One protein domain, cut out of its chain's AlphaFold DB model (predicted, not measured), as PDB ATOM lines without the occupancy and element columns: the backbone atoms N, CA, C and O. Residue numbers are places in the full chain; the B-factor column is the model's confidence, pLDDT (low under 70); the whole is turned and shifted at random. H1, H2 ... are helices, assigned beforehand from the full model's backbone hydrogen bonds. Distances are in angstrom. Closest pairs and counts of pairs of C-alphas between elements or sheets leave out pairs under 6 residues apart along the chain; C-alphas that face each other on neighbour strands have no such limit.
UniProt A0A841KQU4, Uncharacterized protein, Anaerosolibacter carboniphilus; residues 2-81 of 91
ATOM      1  N   LYS A   2     -19.074 -25.933   8.838       55.22
ATOM      2  CA  LYS A   2     -19.258 -25.843   7.367       55.22
ATOM      3  C   LYS A   2     -18.769 -24.533   6.714       55.22
ATOM      4  O   LYS A   2     -18.250 -24.567   5.609       55.22
ATOM      5  N   GLN A   3     -18.881 -23.389   7.399       65.19
ATOM      6  CA  GLN A   3     -18.485 -22.093   6.823       65.19
ATOM      7  C   GLN A   3     -16.979 -21.979   6.554       65.19
ATOM      8  O   GLN A   3     -16.595 -21.510   5.492       65.19
ATOM      9  N   TRP A   4     -16.129 -22.454   7.468       67.19
ATOM     10  CA  TRP A   4     -14.673 -22.405   7.299       67.19
ATOM     11  C   TRP A   4     -14.194 -23.220   6.095       67.19
ATOM     12  O   TRP A   4     -13.318 -22.772   5.364       67.19
ATOM     13  N   ILE A   5     -14.818 -24.375   5.851       74.00
ATOM     14  CA  ILE A   5     -14.527 -25.219   4.686       74.00
ATOM     15  C   ILE A   5     -14.904 -24.486   3.395       74.00
ATOM     16  O   ILE A   5     -14.105 -24.450   2.467       74.00
ATOM     17  N   ASN A   6     -16.073 -23.842   3.349       74.44
ATOM     18  CA  ASN A   6     -16.495 -23.071   2.176       74.44
ATOM     19  C   ASN A   6     -15.564 -21.880   1.907       74.44
ATOM     20  O   ASN A   6     -15.200 -21.649   0.758       74.44
ATOM     21  N   TYR A   7     -15.129 -21.164   2.951       76.38
ATOM     22  CA  TYR A   7     -14.139 -20.089   2.810       76.38
ATOM     23  C   TYR A   7     -12.806 -20.610   2.272       76.38
ATOM     24  O   TYR A   7     -12.246 -20.026   1.347       76.38
ATOM     25  N   PHE A   8     -12.320 -21.728   2.810       82.31
ATOM     26  CA  PHE A   8     -11.067 -22.336   2.379       82.31
ATOM     27  C   PHE A   8     -11.125 -22.820   0.923       82.31
ATOM     28  O   PHE A   8     -10.225 -22.525   0.137       82.31
ATOM     29  N   LEU A   9     -12.213 -23.489   0.531       85.06
ATOM     30  CA  LEU A   9     -12.445 -23.907  -0.852       85.06
ATOM     31  C   LEU A   9     -12.537 -22.709  -1.801       85.06
ATOM     32  O   LEU A   9     -11.965 -22.759  -2.885       85.06
ATOM     33  N   ASN A  10     -13.202 -21.625  -1.391       84.56
ATOM     34  CA  ASN A  10     -13.303 -20.416  -2.205       84.56
ATOM     35  C   ASN A  10     -11.920 -19.779  -2.437       84.56
ATOM     36  O   ASN A  10     -11.584 -19.430  -3.566       84.56
ATOM     37  N   ILE A  11     -11.073 -19.710  -1.402       87.31
ATOM     38  CA  ILE A  11      -9.688 -19.222  -1.532       87.31
ATOM     39  C   ILE A  11      -8.895 -20.079  -2.527       87.31
ATOM     40  O   ILE A  11      -8.251 -19.536  -3.423       87.31
ATOM     41  N   ILE A  12      -8.969 -21.410  -2.415       92.88
ATOM     42  CA  ILE A  12      -8.296 -22.322  -3.354       92.88
ATOM     43  C   ILE A  12      -8.800 -22.103  -4.785       92.88
ATOM     44  O   ILE A  12      -8.002 -22.037  -5.720       92.88
ATOM     45  N   LEU A  13     -10.112 -21.960  -4.962       92.12
ATOM     46  CA  LEU A  13     -10.735 -21.788  -6.270       92.12
ATOM     47  C   LEU A  13     -10.307 -20.473  -6.944       92.12
ATOM     48  O   LEU A  13     -10.062 -20.445  -8.153       92.12
ATOM     49  N   TRP A  14     -10.133 -19.406  -6.161       91.25
ATOM     50  CA  TRP A  14      -9.562 -18.144  -6.632       91.25
ATOM     51  C   TRP A  14      -8.089 -18.274  -7.018       91.25
ATOM     52  O   TRP A  14      -7.704 -17.792  -8.083       91.25
ATOM     53  N   ILE A  15      -7.277 -18.976  -6.218       93.81
ATOM     54  CA  ILE A  15      -5.866 -19.235  -6.547       93.81
ATOM     55  C   ILE A  15      -5.757 -19.986  -7.881       93.81
ATOM     56  O   ILE A  15      -5.026 -19.553  -8.773       93.81
ATOM     57  N   ILE A  16      -6.529 -21.064  -8.057       94.44
ATOM     58  CA  ILE A  16      -6.564 -21.838  -9.309       94.44
ATOM     59  C   ILE A  16      -6.999 -20.952 -10.483       94.44
ATOM     60  O   ILE A  16      -6.399 -21.010 -11.554       94.44
ATOM     61  N   SER A  17      -8.001 -20.096 -10.285       91.50
ATOM     62  CA  SER A  17      -8.498 -19.197 -11.336       91.50
ATOM     63  C   SER A  17      -7.474 -18.165 -11.782       91.50
ATOM     64  O   SER A  17      -7.384 -17.884 -12.975       91.50
ATOM     65  N   VAL A  18      -6.682 -17.621 -10.857       92.38
ATOM     66  CA  VAL A  18      -5.601 -16.680 -11.186       92.38
ATOM     67  C   VAL A  18      -4.490 -17.389 -11.961       92.38
ATOM     68  O   VAL A  18      -4.022 -16.860 -12.967       92.38
ATOM     69  N   ILE A  19      -4.109 -18.606 -11.560       93.94
ATOM     70  CA  ILE A  19      -3.117 -19.414 -12.292       93.94
ATOM     71  C   ILE A  19      -3.610 -19.715 -13.717       93.94
ATOM     72  O   ILE A  19      -2.867 -19.549 -14.687       93.94
ATOM     73  N   LEU A  20      -4.876 -20.116 -13.862       93.31
ATOM     74  CA  LEU A  20      -5.484 -20.375 -15.167       93.31
ATOM     75  C   LEU A  20      -5.565 -19.113 -16.032       93.31
ATOM     76  O   LEU A  20      -5.293 -19.176 -17.228       93.31
ATOM     77  N   TRP A  21      -5.842 -17.951 -15.440       93.50
ATOM     78  CA  TRP A  21      -5.794 -16.686 -16.170       93.50
ATOM     79  C   TRP A  21      -4.392 -16.430 -16.726       93.50
ATOM     80  O   TRP A  21      -4.244 -16.225 -17.930       93.50
ATOM     81  N   VAL A  22      -3.354 -16.495 -15.885       93.62
ATOM     82  CA  VAL A  22      -1.965 -16.223 -16.305       93.62
ATOM     83  C   VAL A  22      -1.494 -17.189 -17.402       93.62
ATOM     84  O   VAL A  22      -0.684 -16.814 -18.243       93.62
ATOM     85  N   THR A  23      -2.044 -18.404 -17.450       92.88
ATOM     86  CA  THR A  23      -1.754 -19.407 -18.494       92.88
ATOM     87  C   THR A  23      -2.607 -19.259 -19.764       92.88
ATOM     88  O   THR A  23      -2.476 -20.064 -20.683       92.88
ATOM     89  N   GLY A  24      -3.439 -18.216 -19.858       92.31
ATOM     90  CA  GLY A  24      -4.224 -17.880 -21.052       92.31
ATOM     91  C   GLY A  24      -5.677 -18.365 -21.032       92.31
ATOM     92  O   GLY A  24      -6.377 -18.207 -22.032       92.31
ATOM     93  N   PHE A  25      -6.161 -18.910 -19.912       92.12
ATOM     94  CA  PHE A  25      -7.544 -19.360 -19.729       92.12
ATOM     95  C   PHE A  25      -8.294 -18.494 -18.691       92.12
ATOM     96  O   PHE A  25      -8.481 -18.896 -17.541       92.12
ATOM     97  N   PRO A  26      -8.766 -17.286 -19.062       91.06
ATOM     98  CA  PRO A  26      -9.379 -16.346 -18.117       91.06
ATOM     99  C   PRO A  26     -10.839 -16.677 -17.761       91.06
ATOM    100  O   PRO A  26     -11.409 -16.059 -16.862       91.06
ATOM    101  N   TYR A  27     -11.476 -17.625 -18.456       92.75
ATOM    102  CA  TYR A  27     -12.917 -17.877 -18.344       92.75
ATOM    103  C   TYR A  27     -13.366 -18.274 -16.937       92.75
ATOM    104  O   TYR A  27     -14.427 -17.837 -16.496       92.75
ATOM    105  N   LEU A  28     -12.556 -19.054 -16.210       90.06
ATOM    106  CA  LEU A  28     -12.890 -19.437 -14.838       90.06
ATOM    107  C   LEU A  28     -12.917 -18.214 -13.914       90.06
ATOM    108  O   LEU A  28     -13.826 -18.081 -13.099       90.06
ATOM    109  N   CYS A  29     -11.976 -17.284 -14.083       90.12
ATOM    110  CA  CYS A  29     -11.958 -16.069 -13.281       90.12
ATOM    111  C   CYS A  29     -13.176 -15.183 -13.574       90.12
ATOM    112  O   CYS A  29     -13.838 -14.735 -12.639       90.12
ATOM    113  N   TRP A  30     -13.540 -15.010 -14.849       90.94
ATOM    114  CA  TRP A  30     -14.760 -14.285 -15.223       90.94
ATOM    115  C   TRP A  30     -16.028 -14.935 -14.666       90.94
ATOM    116  O   TRP A  30     -16.915 -14.234 -14.183       90.94
ATOM    117  N   PHE A  31     -16.102 -16.267 -14.686       92.06
ATOM    118  CA  PHE A  31     -17.221 -17.009 -14.114       92.06
ATOM    119  C   PHE A  31     -17.342 -16.797 -12.597       92.06
ATOM    120  O   PHE A  31     -18.430 -16.481 -12.111       92.06
ATOM    121  N   LEU A  32     -16.238 -16.901 -11.849       90.25
ATOM    122  CA  LEU A  32     -16.240 -16.652 -10.401       90.25
ATOM    123  C   LEU A  32     -16.583 -15.205 -10.061       90.25
ATOM    124  O   LEU A  32     -17.354 -14.958  -9.134       90.25
ATOM    125  N   LEU A  33     -16.049 -14.254 -10.825       87.44
ATOM    126  CA  LEU A  33     -16.337 -12.838 -10.641       87.44
ATOM    127  C   LEU A  33     -17.824 -12.543 -10.888       87.44
ATOM    128  O   LEU A  33     -18.440 -11.822 -10.106       87.44
ATOM    129  N   GLY A  34     -18.423 -13.162 -11.910       89.19
ATOM    130  CA  GLY A  34     -19.861 -13.086 -12.173       89.19
ATOM    131  C   GLY A  34     -20.711 -13.695 -11.056       89.19
ATOM    132  O   GLY A  34     -21.680 -13.075 -10.618       89.19
ATOM    133  N   LEU A  35     -20.333 -14.868 -10.539       88.38
ATOM    134  CA  LEU A  35     -21.023 -15.489  -9.403       88.38
ATOM    135  C   LEU A  35     -20.978 -14.606  -8.150       88.38
ATOM    136  O   LEU A  35     -22.020 -14.365  -7.542       88.38
ATOM    137  N   HIS A  36     -19.804 -14.076  -7.794       83.94
ATOM    138  CA  HIS A  36     -19.677 -13.154  -6.662       83.94
ATOM    139  C   HIS A  36     -20.447 -11.852  -6.883       83.94
ATOM    140  O   HIS A  36     -21.030 -11.319  -5.941       83.94
ATOM    141  N   PHE A  37     -20.511 -11.351  -8.115       85.06
ATOM    142  CA  PHE A  37     -21.321 -10.181  -8.429       85.06
ATOM    143  C   PHE A  37     -22.813 -10.429  -8.160       85.06
ATOM    144  O   PHE A  37     -23.465  -9.625  -7.494       85.06
ATOM    145  N   VAL A  38     -23.351 -11.563  -8.619       88.00
ATOM    146  CA  VAL A  38     -24.750 -11.943  -8.359       88.00
ATOM    147  C   VAL A  38     -24.998 -12.121  -6.861       88.00
ATOM    148  O   VAL A  38     -26.002 -11.631  -6.343       88.00
ATOM    149  N   GLU A  39     -24.075 -12.768  -6.150       83.00
ATOM    150  CA  GLU A  39     -24.148 -12.943  -4.698       83.00
ATOM    151  C   GLU A  39     -24.231 -11.596  -3.965       83.00
ATOM    152  O   GLU A  39     -25.112 -11.414  -3.122       83.00
ATOM    153  N   LEU A  40     -23.397 -10.618  -4.336       80.88
ATOM    154  CA  LEU A  40     -23.426  -9.266  -3.763       80.88
ATOM    155  C   LEU A  40     -24.768  -8.561  -3.999       80.88
ATOM    156  O   LEU A  40     -25.311  -7.946  -3.081       80.88
ATOM    157  N   VAL A  41     -25.341  -8.680  -5.200       83.56
ATOM    158  CA  VAL A  41     -26.657  -8.096  -5.508       83.56
ATOM    159  C   VAL A  41     -27.759  -8.755  -4.677       83.56
ATOM    160  O   VAL A  41     -28.589  -8.058  -4.091       83.56
ATOM    161  N   VAL A  42     -27.761 -10.085  -4.572       85.25
ATOM    162  CA  VAL A  42     -28.767 -10.827  -3.794       85.25
ATOM    163  C   VAL A  42     -28.663 -10.497  -2.302       85.25
ATOM    164  O   VAL A  42     -29.682 -10.236  -1.654       85.25
ATOM    165  N   VAL A  43     -27.447 -10.462  -1.754       81.94
ATOM    166  CA  VAL A  43     -27.199 -10.125  -0.345       81.94
ATOM    167  C   VAL A  43     -27.563  -8.671  -0.057       81.94
ATOM    168  O   VAL A  43     -28.255  -8.414   0.931       81.94
ATOM    169  N   GLY A  44     -27.167  -7.729  -0.916       77.50
ATOM    170  CA  GLY A  44     -27.527  -6.317  -0.785       77.50
ATOM    171  C   GLY A  44     -29.039  -6.103  -0.844       77.50
ATOM    172  O   GLY A  44     -29.609  -5.420   0.003       77.50
ATOM    173  N   TRP A  45     -29.728  -6.767  -1.772       81.44
ATOM    174  CA  TRP A  45     -31.184  -6.679  -1.886       81.44
ATOM    175  C   TRP A  45     -31.895  -7.218  -0.641       81.44
ATOM    176  O   TRP A  45     -32.805  -6.577  -0.108       81.44
ATOM    177  N   ARG A  46     -31.478  -8.399  -0.165       80.44
ATOM    178  CA  ARG A  46     -32.054  -9.033   1.028       80.44
ATOM    179  C   ARG A  46     -31.818  -8.174   2.266       80.44
ATOM    180  O   ARG A  46     -32.765  -7.920   2.999       80.44
ATOM    181  N   THR A  47     -30.595  -7.682   2.445       77.00
ATOM    182  CA  THR A  47     -30.222  -6.784   3.547       77.00
ATOM    183  C   THR A  47     -31.054  -5.504   3.523       77.00
ATOM    184  O   THR A  47     -31.636  -5.142   4.542       77.00
ATOM    185  N   GLY A  48     -31.193  -4.856   2.362       78.38
ATOM    186  CA  GLY A  48     -32.011  -3.649   2.219       78.38
ATOM    187  C   GLY A  48     -33.463  -3.868   2.642       78.38
ATOM    188  O   GLY A  48     -33.998  -3.089   3.428       78.38
ATOM    189  N   ARG A  49     -34.076  -4.980   2.207       80.00
ATOM    190  CA  ARG A  49     -35.439  -5.341   2.627       80.00
ATOM    191  C   ARG A  49     -35.562  -5.598   4.126       80.00
ATOM    192  O   ARG A  49     -36.555  -5.177   4.708       80.00
ATOM    193  N   THR A  50     -34.588  -6.268   4.737       79.50
ATOM    194  CA  THR A  50     -34.618  -6.575   6.175       79.50
ATOM    195  C   THR A  50     -34.574  -5.310   7.034       79.50
ATOM    196  O   THR A  50     -35.274  -5.243   8.036       79.50
ATOM    197  N   PHE A  51     -33.802  -4.299   6.632       75.62
ATOM    198  CA  PHE A  51     -33.592  -3.083   7.428       75.62
ATOM    199  C   PHE A  51     -34.407  -1.869   6.955       75.62
ATOM    200  O   PHE A  51     -34.132  -0.745   7.364       75.62
ATOM    201  N   GLY A  52     -35.396  -2.063   6.074       80.06
ATOM    202  CA  GLY A  52     -36.260  -0.978   5.585       80.06
ATOM    203  C   GLY A  52     -35.549   0.065   4.709       80.06
ATOM    204  O   GLY A  52     -36.085   1.147   4.476       80.06
ATOM    205  N   VAL A  53     -34.353  -0.247   4.203       78.12
ATOM    206  CA  VAL A  53     -33.568   0.631   3.325       78.12
ATOM    207  C   VAL A  53     -33.951   0.353   1.866       78.12
ATOM    208  O   VAL A  53     -34.115  -0.813   1.494       78.12
ATOM    209  N   PRO A  54     -34.047   1.378   0.991       81.06
ATOM    210  CA  PRO A  54     -34.274   1.165  -0.433       81.06
ATOM    211  C   PRO A  54     -33.295   0.118  -1.003       81.06
ATOM    212  O   PRO A  54     -32.078   0.313  -0.905       81.06
ATOM    213  N   PRO A  55     -33.782  -0.986  -1.606       75.00
ATOM    214  CA  PRO A  55     -32.932  -2.111  -2.005       75.00
ATOM    215  C   PRO A  55     -31.797  -1.705  -2.941       75.00
ATOM    216  O   PRO A  55     -30.687  -2.206  -2.820       75.00
ATOM    217  N   LEU A  56     -32.053  -0.737  -3.824       78.12
ATOM    218  CA  LEU A  56     -31.053  -0.202  -4.742       78.12
ATOM    219  C   LEU A  56     -29.884   0.462  -3.998       78.12
ATOM    220  O   LEU A  56     -28.730   0.235  -4.341       78.12
ATOM    221  N   VAL A  57     -30.173   1.233  -2.945       77.44
ATOM    222  CA  VAL A  57     -29.147   1.886  -2.118       77.44
ATOM    223  C   VAL A  57     -28.322   0.832  -1.384       77.44
ATOM    224  O   VAL A  57     -27.098   0.912  -1.376       77.44
ATOM    225  N   SER A  58     -28.968  -0.196  -0.828       78.69
ATOM    226  CA  SER A  58     -28.269  -1.282  -0.130       78.69
ATOM    227  C   SER A  58     -27.398  -2.127  -1.071       78.69
ATOM    228  O   SER A  58     -26.261  -2.440  -0.726       78.69
ATOM    229  N   VAL A  59     -27.875  -2.428  -2.285       79.88
ATOM    230  CA  VAL A  59     -27.095  -3.121  -3.325       79.88
ATOM    231  C   VAL A  59     -25.885  -2.296  -3.752       79.88
ATOM    232  O   VAL A  59     -24.776  -2.823  -3.771       79.88
ATOM    233  N   ILE A  60     -26.066  -1.002  -4.032       79.88
ATOM    234  CA  ILE A  60     -24.966  -0.106  -4.418       79.88
ATOM    235  C   ILE A  60     -23.924  -0.028  -3.299       79.88
ATOM    236  O   ILE A  60     -22.733  -0.167  -3.561       79.88
ATOM    237  N   MET A  61     -24.359   0.117  -2.046       72.31
ATOM    238  CA  MET A  61     -23.453   0.127  -0.895       72.31
ATOM    239  C   MET A  61     -22.729  -1.217  -0.728       72.31
ATOM    240  O   MET A  61     -21.531  -1.238  -0.462       72.31
ATOM    241  N   CYS A  62     -23.417  -2.341  -0.945       76.25
ATOM    242  CA  CYS A  62     -22.820  -3.677  -0.901       76.25
ATOM    243  C   CYS A  62     -21.779  -3.886  -2.014       76.25
ATOM    244  O   CYS A  62     -20.736  -4.492  -1.779       76.25
ATOM    245  N   MET A  63     -22.016  -3.334  -3.205       75.19
ATOM    246  CA  MET A  63     -21.079  -3.391  -4.328       75.19
ATOM    247  C   MET A  63     -19.860  -2.480  -4.143       75.19
ATOM    248  O   MET A  63     -18.741  -2.918  -4.393       75.19
ATOM    249  N   ILE A  64     -20.062  -1.231  -3.704       72.69
ATOM    250  CA  ILE A  64     -18.982  -0.245  -3.514       72.69
ATOM    251  C   ILE A  64     -18.024  -0.696  -2.414       72.69
ATOM    252  O   ILE A  64     -16.810  -0.555  -2.544       72.69
ATOM    253  N   TYR A  65     -18.568  -1.239  -1.330       66.25
ATOM    254  CA  TYR A  65     -17.772  -1.629  -0.174       66.25
ATOM    255  C   TYR A  65     -17.347  -3.105  -0.183       66.25
ATOM    256  O   TYR A  65     -16.516  -3.525   0.626       66.25
ATOM    257  N   GLY A  66     -17.858  -3.880  -1.143       61.72
ATOM    258  CA  GLY A  66     -17.518  -5.280  -1.366       61.72
ATOM    259  C   GLY A  66     -17.974  -6.230  -0.252       61.72
ATOM    260  O   GLY A  66     -18.480  -5.837   0.803       61.72
ATOM    261  N   TYR A  67     -17.732  -7.529  -0.471       52.34
ATOM    262  CA  TYR A  67     -18.073  -8.610   0.466       52.34
ATOM    263  C   TYR A  67     -17.431  -8.434   1.857       52.34
ATOM    264  O   TYR A  67     -17.918  -8.983   2.832       52.34
ATOM    265  N   ASN A  68     -16.365  -7.646   2.016       47.53
ATOM    266  CA  ASN A  68     -15.745  -7.455   3.333       47.53
ATOM    267  C   ASN A  68     -16.475  -6.446   4.232       47.53
ATOM    268  O   ASN A  68     -16.199  -6.414   5.434       47.53
ATOM    269  N   TRP A  69     -17.412  -5.647   3.708       50.47
ATOM    270  CA  TRP A  69     -18.080  -4.602   4.493       50.47
ATOM    271  C   TRP A  69     -19.518  -4.898   4.929       50.47
ATOM    272  O   TRP A  69     -20.081  -4.103   5.681       50.47
ATOM    273  N   TRP A  70     -20.090  -6.071   4.617       54.91
ATOM    274  CA  TRP A  70     -21.336  -6.486   5.288       54.91
ATOM    275  C   TRP A  70     -21.126  -6.685   6.797       54.91
ATOM    276  O   TRP A  70     -22.051  -6.472   7.567       54.91
ATOM    277  N   LEU A  71     -19.914  -7.042   7.239       52.53
ATOM    278  CA  LEU A  71     -19.550  -7.166   8.655       52.53
ATOM    279  C   LEU A  71     -19.594  -5.820   9.405       52.53
ATOM    280  O   LEU A  71     -20.299  -5.746  10.409       52.53
ATOM    281  N   PRO A  72     -18.906  -4.749   8.961       51.97
ATOM    282  CA  PRO A  72     -19.046  -3.418   9.543       51.97
ATOM    283  C   PRO A  72     -20.422  -2.791   9.301       51.97
ATOM    284  O   PRO A  72     -20.894  -2.094  10.190       51.97
ATOM    285  N   LEU A  73     -21.114  -3.081   8.191       51.91
ATOM    286  CA  LEU A  73     -22.517  -2.681   8.008       51.91
ATOM    287  C   LEU A  73     -23.412  -3.347   9.063       51.91
ATOM    288  O   LEU A  73     -24.175  -2.668   9.738       51.91
ATOM    289  N   ARG A  74     -23.250  -4.656   9.286       54.34
ATOM    290  CA  ARG A  74     -23.931  -5.410  10.346       54.34
ATOM    291  C   ARG A  74     -23.549  -4.901  11.732       54.34
ATOM    292  O   ARG A  74     -24.404  -4.848  12.602       54.34
ATOM    293  N   LYS A  75     -22.287  -4.521  11.948       55.81
ATOM    294  CA  LYS A  75     -21.812  -3.951  13.215       55.81
ATOM    295  C   LYS A  75     -22.424  -2.572  13.472       55.81
ATOM    296  O   LYS A  75     -22.898  -2.342  14.572       55.81
ATOM    297  N   LYS A  76     -22.479  -1.711  12.456       52.50
ATOM    298  CA  LYS A  76     -23.049  -0.363  12.541       52.50
ATOM    299  C   LYS A  76     -24.569  -0.393  12.720       52.50
ATOM    300  O   LYS A  76     -25.093   0.308  13.567       52.50
ATOM    301  N   ILE A  77     -25.262  -1.280  12.004       51.25
ATOM    302  CA  ILE A  77     -26.700  -1.523  12.199       51.25
ATOM    303  C   ILE A  77     -26.982  -2.087  13.605       51.25
ATOM    304  O   ILE A  77     -27.945  -1.684  14.246       51.25
ATOM    305  N   LYS A  78     -26.112  -2.968  14.124       49.28
ATOM    306  CA  LYS A  78     -26.196  -3.488  15.500       49.28
ATOM    307  C   LYS A  78     -25.914  -2.421  16.569       49.28
ATOM    308  O   LYS A  78     -26.418  -2.538  17.679       49.28
ATOM    309  N   GLU A  79     -25.085  -1.426  16.263       51.84
ATOM    310  CA  GLU A  79     -24.806  -0.291  17.152       51.84
ATOM    311  C   GLU A  79     -25.964   0.726  17.173       51.84
ATOM    312  O   GLU A  79     -26.193   1.324  18.221       51.84
ATOM    313  N   ASP A  80     -26.730   0.868  16.079       49.66
ATOM    314  CA  ASP A  80     -27.789   1.889  15.957       49.66
ATOM    315  C   ASP A  80     -29.215   1.423  16.314       49.66
ATOM    316  O   ASP A  80     -30.060   2.265  16.610       49.66
ATOM    317  N   THR A  81     -29.520   0.124  16.369       48.72
ATOM    318  CA  THR A  81     -30.842  -0.354  16.827       48.72
ATOM    319  C   THR A  81     -30.741  -1.752  17.418       48.72
ATOM    320  O   THR A  81     -30.742  -2.738  16.688       48.72
TER     321      THR A  81
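This is residues 2 to 81 of the 91 residues of an uncharacterized protein of Anaerosolibacter carboniphilus (UniProt A0A841KQU4). Two long helices, H1 and H2, make a V that closes near their link, with residues 2 to 9 of H1 sticking out; short H3 packs on H2 away from the V's point, and H4 follows, loosely placed. The 80 printed residues have four named helices, H1 to H4, and no named strand: all helix, loose, with a radius of gyration of the C-alphas of 15.3 A and spans of 49 by 26 by 17 A.

H1, residues 2 to 22, begins at C-alpha 2 (-19.258, -25.843, 7.367) and measures 30.9 A. H2, residues 27 to 50, measures 34.6 A. H3 is residues 55 to 65, 15.3 A; H4, residues 70 to 80, 15.0 A, ends at C-alpha 80 (-27.789, 1.889, 15.957).

H1 and H2 form a helical hairpin, opposite ways at a steep tilt of 39 degrees; residues 14 to 21 touch residues 27 to 32, the closest C-alphas being Ser 17 and Cys 29, 5.1 A. H2 touches H3 at a steep tilt of 48 degrees, closest at C-alphas 44 and 59, 4.1 A. H4 is close to but not clearly touching H3, with C-alphas 62 and 70 closest at 7.0 A; H2 and H4 are near each other. H1 is apart from H3 and H4. Every O i to N i+4 pair in the four helices is within hydrogen-bond range.

The farthest C-alphas, Thr 23 and Thr 81, are 49.6 A apart. The printed part has no cut; its three links are tight. The model's pLDDT is under 70 at residues 2 to 4 and 65 to 81.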